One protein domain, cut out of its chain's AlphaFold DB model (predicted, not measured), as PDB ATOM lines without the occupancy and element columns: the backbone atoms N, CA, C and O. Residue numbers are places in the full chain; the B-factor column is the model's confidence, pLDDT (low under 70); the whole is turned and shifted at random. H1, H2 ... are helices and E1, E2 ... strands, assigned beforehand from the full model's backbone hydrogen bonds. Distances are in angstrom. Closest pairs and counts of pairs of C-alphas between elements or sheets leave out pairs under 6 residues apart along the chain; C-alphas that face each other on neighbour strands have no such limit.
ATOM      1  N   PRO A   2     235.876 160.969 336.935       51.41
ATOM      2  CA  PRO A   2     237.073 160.401 337.590       51.41
ATOM      3  C   PRO A   2     238.197 161.422 337.836       51.41
ATOM      4  O   PRO A   2     238.779 161.457 338.911       51.41
ATOM      5  N   GLN A   3     238.445 162.312 336.869       56.66
ATOM      6  CA  GLN A   3     239.560 163.267 336.918       56.66
ATOM      7  C   GLN A   3     239.490 164.256 338.087       56.66
ATOM      8  O   GLN A   3     240.517 164.579 338.667       56.66
ATOM      9  N   ALA A   4     238.298 164.718 338.467       52.56
ATOM     10  CA  ALA A   4     238.171 165.695 339.545       52.56
ATOM     11  C   ALA A   4     238.406 165.072 340.931       52.56
ATOM     12  O   ALA A   4     238.977 165.716 341.806       52.56
ATOM     13  N   TYR A   5     238.020 163.805 341.113       55.69
ATOM     14  CA  TYR A   5     238.321 163.056 342.332       55.69
ATOM     15  C   TYR A   5     239.821 162.758 342.438       55.69
ATOM     16  O   TYR A   5     240.409 162.959 343.495       55.69
ATOM     17  N   SER A   6     240.455 162.373 341.324       59.22
ATOM     18  CA  SER A   6     241.909 162.216 341.244       59.22
ATOM     19  C   SER A   6     242.650 163.520 341.557       59.22
ATOM     20  O   SER A   6     243.599 163.485 342.328       59.22
ATOM     21  N   LEU A   7     242.182 164.670 341.050       62.34
ATOM     22  CA  LEU A   7     242.766 165.980 341.365       62.34
ATOM     23  C   LEU A   7     242.610 166.364 342.842       62.34
ATOM     24  O   LEU A   7     243.523 166.950 343.415       62.34
ATOM     25  N   LEU A   8     241.464 166.061 343.461       60.25
ATOM     26  CA  LEU A   8     241.266 166.281 344.897       60.25
ATOM     27  C   LEU A   8     242.189 165.383 345.727       60.25
ATOM     28  O   LEU A   8     242.747 165.841 346.716       60.25
ATOM     29  N   LEU A   9     242.390 164.130 345.314       59.88
ATOM     30  CA  LEU A   9     243.341 163.206 345.937       59.88
ATOM     31  C   LEU A   9     244.786 163.696 345.815       59.88
ATOM     32  O   LEU A   9     245.500 163.719 346.811       59.88
ATOM     33  N   GLU A  10     245.192 164.123 344.622       60.09
ATOM     34  CA  GLU A  10     246.524 164.669 344.346       60.09
ATOM     35  C   GLU A  10     246.787 165.932 345.178       60.09
ATOM     36  O   GLU A  10     247.811 166.044 345.851       60.09
ATOM     37  N   LEU A  11     245.824 166.857 345.225       59.12
ATOM     38  CA  LEU A  11     245.912 168.041 346.079       59.12
ATOM     39  C   LEU A  11     245.959 167.679 347.568       59.12
ATOM     40  O   LEU A  11     246.691 168.305 348.329       59.12
ATOM     41  N   ASN A  12     245.214 166.661 348.002       57.88
ATOM     42  CA  ASN A  12     245.250 166.219 349.394       57.88
ATOM     43  C   ASN A  12     246.631 165.654 349.768       57.88
ATOM     44  O   ASN A  12     247.151 165.944 350.842       57.88
ATOM     45  N   GLN A  13     247.248 164.896 348.859       56.78
ATOM     46  CA  GLN A  13     248.557 164.270 349.063       56.78
ATOM     47  C   GLN A  13     249.718 165.272 349.059       56.78
ATOM     48  O   GLN A  13     250.673 165.090 349.811       56.78
ATOM     49  N   HIS A  14     249.656 166.313 348.227       55.22
ATOM     50  CA  HIS A  14     250.758 167.267 348.074       55.22
ATOM     51  C   HIS A  14     250.648 168.508 348.958       55.22
ATOM     52  O   HIS A  14     251.669 169.134 349.244       55.22
ATOM     53  N   THR A  15     249.441 168.875 349.387       53.91
ATOM     54  CA  THR A  15     249.204 170.185 350.001       53.91
ATOM     55  C   THR A  15     248.411 170.146 351.303       53.91
ATOM     56  O   THR A  15     248.130 171.219 351.820       53.91
ATOM     57  N   TYR A  16     248.102 168.957 351.846       56.62
ATOM     58  CA  TYR A  16     247.237 168.761 353.021       56.62
ATOM     59  C   TYR A  16     245.935 169.532 352.873       56.62
ATOM     60  O   TYR A  16     245.796 170.671 353.319       56.62
ATOM     61  N   LEU A  17     244.974 168.927 352.176       55.50
ATOM     62  CA  LEU A  17     243.764 169.669 351.889       55.50
ATOM     63  C   LEU A  17     242.913 169.856 353.154       55.50
ATOM     64  O   LEU A  17     242.670 168.895 353.886       55.50
ATOM     65  N   PRO A  18     242.393 171.073 353.365       57.75
ATOM     66  CA  PRO A  18     241.344 171.326 354.341       57.75
ATOM     67  C   PRO A  18     240.122 170.437 354.068       57.75
ATOM     68  O   PRO A  18     239.870 170.051 352.925       57.75
ATOM     69  N   VAL A  19     239.318 170.129 355.094       57.22
ATOM     70  CA  VAL A  19     238.051 169.407 354.877       57.22
ATOM     71  C   VAL A  19     237.150 170.278 354.008       57.22
ATOM     72  O   VAL A  19     236.821 171.405 354.389       57.22
ATOM     73  N   VAL A  20     236.761 169.753 352.843       57.75
ATOM     74  CA  VAL A  20     235.904 170.456 351.889       57.75
ATOM     75  C   VAL A  20     234.488 169.905 351.938       57.75
ATOM     76  O   VAL A  20     234.262 168.736 351.622       57.75
ATOM     77  N   LYS A  21     233.519 170.759 352.289       58.66
ATOM     78  CA  LYS A  21     232.092 170.455 352.122       58.66
ATOM     79  C   LYS A  21     231.517 171.277 350.976       58.66
ATOM     80  O   LYS A  21     231.654 172.497 350.936       58.66
ATOM     81  N   ALA A  22     230.863 170.573 350.066       58.75
ATOM     82  CA  ALA A  22     230.356 171.071 348.803       58.75
ATOM     83  C   ALA A  22     228.827 170.941 348.762       58.75
ATOM     84  O   ALA A  22     228.311 169.826 348.747       58.75
ATOM     85  N   GLU A  23     228.104 172.058 348.725       59.06
ATOM     86  CA  GLU A  23     226.647 172.085 348.525       59.06
ATOM     87  C   GLU A  23     226.341 173.047 347.376       59.06
ATOM     88  O   GLU A  23     226.552 174.231 347.559       59.06
ATOM     89  N   PHE A  24     225.897 172.535 346.216       61.09
ATOM     90  CA  PHE A  24     225.484 173.223 344.967       61.09
ATOM     91  C   PHE A  24     226.236 174.509 344.534       61.09
ATOM     92  O   PHE A  24     226.857 174.503 343.473       61.09
ATOM     93  N   ASP A  25     226.194 175.594 345.306       68.44
ATOM     94  CA  ASP A  25     226.841 176.893 345.071       68.44
ATOM     95  C   ASP A  25     227.880 177.286 346.144       68.44
ATOM     96  O   ASP A  25     228.500 178.340 346.044       68.44
ATOM     97  N   ILE A  26     228.085 176.474 347.180       71.12
ATOM     98  CA  ILE A  26     228.917 176.773 348.349       71.12
ATOM     99  C   ILE A  26     230.018 175.723 348.509       71.12
ATOM    100  O   ILE A  26     229.785 174.515 348.447       71.12
ATOM    101  N   CYS A  27     231.224 176.208 348.790       76.81
ATOM    102  CA  CYS A  27     232.364 175.406 349.210       76.81
ATOM    103  C   CYS A  27     232.859 175.905 350.561       76.81
ATOM    104  O   CYS A  27     233.202 177.076 350.718       76.81
ATOM    105  N   ILE A  28     232.883 175.016 351.541       74.81
ATOM    106  CA  ILE A  28     233.435 175.292 352.861       74.81
ATOM    107  C   ILE A  28     234.810 174.649 352.927       74.81
ATOM    108  O   ILE A  28     234.920 173.452 352.690       74.81
ATOM    109  N   ILE A  29     235.822 175.441 353.256       75.75
ATOM    110  CA  ILE A  29     237.222 175.048 353.401       75.75
ATOM    111  C   ILE A  29     237.576 175.177 354.888       75.75
ATOM    112  O   ILE A  29     237.546 176.280 355.433       75.75
ATOM    113  N   SER A  30     237.875 174.060 355.552       72.69
ATOM    114  CA  SER A  30     238.282 174.023 356.968       72.69
ATOM    115  C   SER A  30     239.787 173.845 357.128       72.69
ATOM    116  O   SER A  30     240.303 172.763 356.856       72.69
ATOM    117  N   CYS A  31     240.479 174.879 357.595       70.38
ATOM    118  CA  CYS A  31     241.925 174.879 357.749       70.38
ATOM    119  C   CYS A  31     242.330 175.137 359.207       70.38
ATOM    120  O   CYS A  31     242.289 176.273 359.686       70.38
ATOM    121  N   GLY A  32     242.726 174.085 359.927       68.94
ATOM    122  CA  GLY A  32     243.048 174.182 361.351       68.94
ATOM    123  C   GLY A  32     241.848 174.682 362.163       68.94
ATOM    124  O   GLY A  32     240.835 173.996 362.280       68.94
ATOM    125  N   LYS A  33     241.950 175.895 362.728       68.06
ATOM    126  CA  LYS A  33     240.860 176.543 363.491       68.06
ATOM    127  C   LYS A  33     239.966 177.454 362.647       68.06
ATOM    128  O   LYS A  33     238.939 177.914 363.146       68.06
ATOM    129  N   GLU A  34     240.348 177.734 361.407       73.62
ATOM    130  CA  GLU A  34     239.648 178.673 360.538       73.62
ATOM    131  C   GLU A  34     238.732 177.957 359.549       73.62
ATOM    132  O   GLU A  34     238.991 176.839 359.098       73.62
ATOM    133  N   TRP A  35     237.638 178.630 359.202       77.44
ATOM    134  CA  TRP A  35     236.639 178.132 358.268       77.44
ATOM    135  C   TRP A  35     236.347 179.211 357.238       77.44
ATOM    136  O   TRP A  35     235.905 180.309 357.579       77.44
ATOM    137  N   TRP A  36     236.537 178.877 355.970       80.31
ATOM    138  CA  TRP A  36     236.250 179.762 354.854       80.31
ATOM    139  C   TRP A  36     235.029 179.252 354.106       80.31
ATOM    140  O   TRP A  36     234.995 178.110 353.655       80.31
ATOM    141  N   ARG A  37     234.013 180.101 353.961       82.38
ATOM    142  CA  ARG A  37     232.811 179.789 353.185       82.38
ATOM    143  C   ARG A  37     232.857 180.540 351.867       82.38
ATOM    144  O   ARG A  37     232.553 181.729 351.831       82.38
ATOM    145  N   PHE A  38     233.188 179.829 350.800       82.38
ATOM    146  CA  PHE A  38     233.174 180.345 349.444       82.38
ATOM    147  C   PHE A  38     231.821 180.137 348.775       82.38
ATOM    148  O   PHE A  38     231.201 179.086 348.936       82.38
ATOM    149  N   ARG A  39     231.391 181.121 347.982       82.00
ATOM    150  CA  ARG A  39     230.225 181.007 347.100       82.00
ATOM    151  C   ARG A  39     230.646 181.090 345.632       82.00
ATOM    152  O   ARG A  39     231.421 181.967 345.253       82.00
ATOM    153  N   LEU A  40     230.101 180.200 344.809       81.38
ATOM    154  CA  LEU A  40     230.118 180.287 343.355       81.38
ATOM    155  C   LEU A  40     229.154 181.395 342.930       81.38
ATOM    156  O   LEU A  40     227.957 181.335 343.204       81.38
ATOM    157  N   VAL A  41     229.681 182.427 342.281       81.44
ATOM    158  CA  VAL A  41     228.915 183.597 341.856       81.44
ATOM    159  C   VAL A  41     228.999 183.719 340.343       81.44
ATOM    160  O   VAL A  41     230.089 183.700 339.768       81.44
ATOM    161  N   ASP A  42     227.847 183.866 339.696       77.81
ATOM    162  CA  ASP A  42     227.773 184.269 338.294       77.81
ATOM    163  C   ASP A  42     228.069 185.772 338.197       77.81
ATOM    164  O   ASP A  42     227.222 186.621 338.485       77.81
ATOM    165  N   VAL A  43     229.325 186.110 337.905       69.31
ATOM    166  CA  VAL A  43     229.800 187.497 337.887       69.31
ATOM    167  C   VAL A  43     229.913 187.981 336.451       69.31
ATOM    168  O   VAL A  43     230.725 187.468 335.685       69.31
ATOM    169  N   LYS A  44     229.148 189.027 336.119       62.19
ATOM    170  CA  LYS A  44     229.191 189.714 334.815       62.19
ATOM    171  C   LYS A  44     230.370 190.691 334.650       62.19
ATOM    172  O   LYS A  44     230.520 191.259 333.576       62.19
ATOM    173  N   SER A  45     231.151 190.950 335.703       58.72
ATOM    174  CA  SER A  45     232.226 191.956 335.715       58.72
ATOM    175  C   SER A  45     233.611 191.368 335.418       58.72
ATOM    176  O   SER A  45     233.868 190.206 335.735       58.72
ATOM    177  N   ASP A  46     234.526 192.202 334.908       68.44
ATOM    178  CA  ASP A  46     235.950 191.905 334.637       68.44
ATOM    179  C   ASP A  46     236.826 191.777 335.895       68.44
ATOM    180  O   ASP A  46     238.054 191.893 335.854       68.44
ATOM    181  N   GLU A  47     236.219 191.542 337.054       76.12
ATOM    182  CA  GLU A  47     236.976 191.450 338.289       76.12
ATOM    183  C   GLU A  47     237.968 190.281 338.253       76.12
ATOM    184  O   GLU A  47     237.669 189.182 337.771       76.12
ATOM    185  N   ARG A  48     239.188 190.526 338.741       81.81
ATOM    186  CA  ARG A  48     240.222 189.492 338.791       81.81
ATOM    187  C   ARG A  48     239.833 188.432 339.816       81.81
ATOM    188  O   ARG A  48     239.421 188.752 340.929       81.81
ATOM    189  N   GLN A  49     240.030 187.166 339.449       80.12
ATOM    190  CA  GLN A  49     239.699 186.009 340.285       80.12
ATOM    191  C   GLN A  49     240.327 186.089 341.688       80.12
ATOM    192  O   GLN A  49     239.679 185.727 342.665       80.12
ATOM    193  N   GLU A  50     241.553 186.604 341.790       77.69
ATOM    194  CA  GLU A  50     242.261 186.826 343.055       77.69
ATOM    195  C   GLU A  50     241.481 187.755 344.005       77.69
ATOM    196  O   GLU A  50     241.231 187.396 345.153       77.69
ATOM    197  N   GLY A  51     240.980 188.893 343.507       79.75
ATOM    198  CA  GLY A  51     240.190 189.839 344.309       79.75
ATOM    199  C   GLY A  51     238.808 189.306 344.706       79.75
ATOM    200  O   GLY A  51     238.257 189.676 345.745       79.75
ATOM    201  N   MET A  52     238.241 188.393 343.915       81.94
ATOM    202  CA  MET A  52     237.014 187.692 344.296       81.94
ATOM    203  C   MET A  52     237.253 186.719 345.453       81.94
ATOM    204  O   MET A  52     236.464 186.695 346.399       81.94
ATOM    205  N   VAL A  53     238.358 185.973 345.414       82.00
ATOM    206  CA  VAL A  53     238.715 184.976 346.433       82.00
ATOM    207  C   VAL A  53     238.966 185.626 347.793       82.00
ATOM    208  O   VAL A  53     238.496 185.100 348.799       82.00
ATOM    209  N   THR A  54     239.576 186.814 347.836       77.38
ATOM    210  CA  THR A  54     239.704 187.628 349.064       77.38
ATOM    211  C   THR A  54     238.365 187.950 349.727       77.38
ATOM    212  O   THR A  54     238.301 188.126 350.939       77.38
ATOM    213  N   ARG A  55     237.273 187.996 348.957       79.56
ATOM    214  CA  ARG A  55     235.907 188.239 349.454       79.56
ATOM    215  C   ARG A  55     235.068 186.964 349.489       79.56
ATOM    216  O   ARG A  55     233.849 187.035 349.377       79.56
ATOM    217  N   THR A  56     235.740 185.814 349.558       82.06
ATOM    218  CA  THR A  56     235.135 184.481 349.599       82.06
ATOM    219  C   THR A  56     234.140 184.207 348.461       82.06
ATOM    220  O   THR A  56     233.160 183.476 348.607       82.06
ATOM    221  N   ALA A  57     234.416 184.758 347.279       83.19
ATOM    222  CA  ALA A  57     233.654 184.518 346.062       83.19
ATOM    223  C   ALA A  57     234.522 183.837 344.999       83.19
ATOM    224  O   ALA A  57     235.714 184.115 344.859       83.19
ATOM    225  N   TYR A  58     233.911 182.967 344.201       84.44
ATOM    226  CA  TYR A  58     234.562 182.334 343.061       84.44
ATOM    227  C   TYR A  58     233.681 182.444 341.820       84.44
ATOM    228  O   TYR A  58     232.475 182.223 341.904       84.44
ATOM    229  N   ARG A  59     234.256 182.812 340.667       85.38
ATOM    230  CA  ARG A  59     233.470 182.980 339.445       85.38
ATOM    231  C   ARG A  59     232.987 181.617 338.962       85.38
ATOM    232  O   ARG A  59     233.795 180.748 338.634       85.38
ATOM    233  N   LEU A  60     231.672 181.469 338.872       82.25
ATOM    234  CA  LEU A  60     231.032 180.316 338.257       82.25
ATOM    235  C   LEU A  60     231.465 180.224 336.789       82.25
ATOM    236  O   LEU A  60     231.365 181.194 336.038       82.25
ATOM    237  N   LYS A  61     231.942 179.050 336.373       82.56
ATOM    238  CA  LYS A  61     232.247 178.743 334.969       82.56
ATOM    239  C   LYS A  61     231.248 177.699 334.468       82.56
ATOM    240  O   LYS A  61     231.437 176.520 334.758       82.56
ATOM    241  N   PRO A  62     230.203 178.090 333.711       76.19
ATOM    242  CA  PRO A  62     229.144 177.169 333.283       76.19
ATOM    243  C   PRO A  62     229.632 175.993 332.429       76.19
ATOM    244  O   PRO A  62     229.016 174.933 332.428       76.19
ATOM    245  N   SER A  63     230.752 176.160 331.720       82.50
ATOM    246  CA  SER A  63     231.388 175.104 330.924       82.50
ATOM    247  C   SER A  63     232.133 174.054 331.759       82.50
ATOM    248  O   SER A  63     232.631 173.079 331.201       82.50
ATOM    249  N   MET A  64     232.237 174.247 333.075       82.38
ATOM    250  CA  MET A  64     233.071 173.458 333.974       82.38
ATOM    251  C   MET A  64     232.215 172.674 334.974       82.38
ATOM    252  O   MET A  64     231.299 173.212 335.601       82.38
ATOM    253  N   GLY A  65     232.544 171.396 335.178       81.88
ATOM    254  CA  GLY A  65     231.861 170.569 336.175       81.88
ATOM    255  C   GLY A  65     232.099 171.071 337.606       81.88
ATOM    256  O   GLY A  65     233.169 171.589 337.913       81.88
ATOM    257  N   ILE A  66     231.128 170.872 338.504       75.25
ATOM    258  CA  ILE A  66     231.180 171.338 339.908       75.25
ATOM    259  C   ILE A  66     232.482 170.937 340.618       75.25
ATOM    260  O   ILE A  66     233.110 171.761 341.276       75.25
ATOM    261  N   ALA A  67     232.927 169.691 340.448       75.00
ATOM    262  CA  ALA A  67     234.134 169.201 341.109       75.00
ATOM    263  C   ALA A  67     235.418 169.886 340.593       75.00
ATOM    264  O   ALA A  67     236.323 170.179 341.367       75.00
ATOM    265  N   GLU A  68     235.483 170.201 339.299       79.44
ATOM    266  CA  GLU A  68     236.603 170.944 338.711       79.44
ATOM    267  C   GLU A  68     236.583 172.419 339.147       79.44
ATOM    268  O   GLU A  68     237.626 172.990 339.469       79.44
ATOM    269  N   GLN A  69     235.392 173.017 339.257       82.00
ATOM    270  CA  GLN A  69     235.233 174.358 339.821       82.00
ATOM    271  C   GLN A  69     235.708 174.423 341.277       82.00
ATOM    272  O   GLN A  69     236.411 175.359 341.650       82.00
ATOM    273  N   MET A  70     235.395 173.409 342.088       77.75
ATOM    274  CA  MET A  70     235.852 173.320 343.479       77.75
ATOM    275  C   MET A  70     237.368 173.226 343.587       77.75
ATOM    276  O   MET A  70     237.971 173.960 344.367       77.75
ATOM    277  N   VAL A  71     238.000 172.394 342.761       79.12
ATOM    278  CA  VAL A  71     239.462 172.301 342.714       79.12
ATOM    279  C   VAL A  71     240.093 173.643 342.341       79.12
ATOM    280  O   VAL A  71     241.022 174.103 343.006       79.12
ATOM    281  N   ASN A  72     239.580 174.305 341.307       82.69
ATOM    282  CA  ASN A  72     240.129 175.586 340.875       82.69
ATOM    283  C   ASN A  72     239.904 176.703 341.905       82.69
ATOM    284  O   ASN A  72     240.729 177.609 342.010       82.69
ATOM    285  N   MET A  73     238.831 176.628 342.690       81.94
ATOM    286  CA  MET A  73     238.583 177.525 343.817       81.94
ATOM    287  C   MET A  73     239.565 177.311 344.964       81.94
ATOM    288  O   MET A  73     240.125 178.287 345.453       81.94
ATOM    289  N   ILE A  74     239.831 176.060 345.344       79.38
ATOM    290  CA  ILE A  74     240.835 175.731 346.365       79.38
ATOM    291  C   ILE A  74     242.218 176.225 345.929       79.38
ATOM    292  O   ILE A  74     242.908 176.870 346.711       79.38
ATOM    293  N   ARG A  75     242.607 175.991 344.669       81.56
ATOM    294  CA  ARG A  75     243.885 176.480 344.121       81.56
ATOM    295  C   ARG A  75     243.976 178.003 344.140       81.56
ATOM    296  O   ARG A  75     245.011 178.555 344.504       81.56
ATOM    297  N   ALA A  76     242.894 178.686 343.768       83.06
ATOM    298  CA  ALA A  76     242.852 180.141 343.811       83.06
ATOM    299  C   ALA A  76     242.951 180.664 345.255       83.06
ATOM    300  O   ALA A  76     243.690 181.611 345.502       83.06
ATOM    301  N   TRP A  77     242.296 180.012 346.219       82.75
ATOM    302  CA  TRP A  77     242.460 180.307 347.645       82.75
ATOM    303  C   TRP A  77     243.899 180.092 348.133       82.75
ATOM    304  O   TRP A  77     244.471 181.000 348.730       82.75
ATOM    305  N   GLN A  78     244.528 178.961 347.796       78.69
ATOM    306  CA  GLN A  78     245.921 178.666 348.160       78.69
ATOM    307  C   GLN A  78     246.923 179.682 347.599       78.69
ATOM    308  O   GLN A  78     247.975 179.891 348.202       78.69
ATOM    309  N   SER A  79     246.604 180.312 346.462       81.06
ATOM    310  CA  SER A  79     247.448 181.341 345.847       81.06
ATOM    311  C   SER A  79     247.426 182.694 346.566       81.06
ATOM    312  O   SER A  79     248.270 183.532 346.261       81.06
ATOM    313  N   VAL A  80     246.511 182.914 347.520       80.62
ATOM    314  CA  VAL A  80     246.424 184.159 348.296       80.62
ATOM    315  C   VAL A  80     247.132 183.975 349.651       80.62
ATOM    316  O   VAL A  80     246.569 183.342 350.549       80.62
ATOM    317  N   PRO A  81     248.340 184.543 349.853       72.38
ATOM    318  CA  PRO A  81     249.227 184.156 350.959       72.38
ATOM    319  C   PRO A  81     248.684 184.401 352.371       72.38
ATOM    320  O   PRO A  81     249.128 183.760 353.312       72.38
ATOM    321  N   TYR A  82     247.749 185.338 352.537       75.94
ATOM    322  CA  TYR A  82     247.167 185.688 353.839       75.94
ATOM    323  C   TYR A  82     245.826 184.992 354.123       75.94
ATOM    324  O   TYR A  82     245.303 185.129 355.222       75.94
ATOM    325  N   LEU A  83     245.250 184.281 353.144       72.06
ATOM    326  CA  LEU A  83     244.050 183.453 353.342       72.06
ATOM    327  C   LEU A  83     244.404 181.988 353.600       72.06
ATOM    328  O   LEU A  83     243.587 181.246 354.139       72.06
ATOM    329  N   ASN A  84     245.592 181.572 353.163       68.94
ATOM    330  CA  ASN A  84     246.111 180.226 353.314       68.94
ATOM    331  C   ASN A  84     247.133 180.208 354.464       68.94
ATOM    332  O   ASN A  84     248.256 180.683 354.272       68.94
ATOM    333  N   PRO A  85     246.770 179.717 355.661       65.75
ATOM    334  CA  PRO A  85     247.706 179.652 356.774       65.75
ATOM    335  C   PRO A  85     248.837 178.651 356.473       65.75
ATOM    336  O   PRO A  85     248.710 177.792 355.594       65.75
ATOM    337  N   PRO A  86     249.983 178.761 357.164       66.69
ATOM    338  CA  PRO A  86     251.126 177.890 356.923       66.69
ATOM    339  C   PRO A  86     250.772 176.413 357.138       66.69
ATOM    340  O   PRO A  86     249.960 176.067 357.992       66.69
TER     341      PRO A  86
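Overview. This is residues 2 to 86 of the 92 residues of an uncharacterized protein of Klebsiella pneumoniae (UniProt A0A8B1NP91). A twisted sheet of four strands forms a wall, with the helix H3 packed slantwise over one face and the other face bare of helices. H1 runs side by side with H3 and is not on the sheet, while the short helix H2 sits at residues 73 to 77 of H3, beside the edge strand E4. The printed part has 85 residues with three named helices and four named strands in the order H1, E1, E2, E3, H2, E4, H3; the sheet is mixed, in the order E1, E2, E3, E4. The class is mixed, helices and strands. The whole is compact, with a radius of gyration of the C-alphas of 12.3 A, and rounded, with spans of 34 by 32 by 20 A.

Along the chain. Begin with the sheet: E1 is residues 19 to 23, 13.3 A long, and E2 is residues 26 to 31, 16.2 A. Find C-alpha 34 at (239.648, 178.673, 360.538); from there E3, residues 34 to 41, runs 22.1 A to C-alpha 41 at (228.915, 183.597, 341.856). E4 is residues 57 to 59. H3, residues 66 to 78, is 18.4 A long and ends at C-alpha 78 at (245.921, 178.666, 348.160). H1, residues 2 to 15, is 19.9 A long, and H2 is residues 49 to 54.

Arrangement. E1, E2 and E3 form a meander, each strand the antiparallel neighbour of the one before; look at N 21 and O 28, 3.1 A apart, and at N 29 and O 36, 2.8 A. E3 pairs with E2 over residues 34 to 39 and with E4, its parallel neighbour, over 39 to 41, where N 41 and O 58 are 2.8 A apart. E3, H2 and E4 make a strand-helix-strand unit, two parallel neighbour strands with a helix between them in the chain. The sheet is only just strongly twisted, its C-alphas up to 4.2 A off the best plane. H3 is on the sheet at a height of 8.5 A, over E3 and only just over E2, where 3 of its C-alphas fall, and slantwise to the strands, at 52 degrees to E3 on the local plane. H1 touches H3 with residues 4 to 8 alone, at a shallow tilt of 19 degrees, the same way; the closest C-alphas, of Ala 4 and Glu 68, are 5.5 A apart. H2 touches H3 at a steep tilt of 68 degrees, only just short of about perpendicular; the closest C-alphas are those of Val 53 and Trp 77, 6.1 A. In H1, H2 and H3 every O i to N i+4 pair is within hydrogen-bond range.

Size, cuts and confidence. The two C-alphas farthest apart are those of Gln 13 and Lys 44, 35.0 A. The printed part has no cut and no long link. Low model confidence, under 70, falls on residues 2 to 25, 32 to 33, 43 to 46 and 84 to 86.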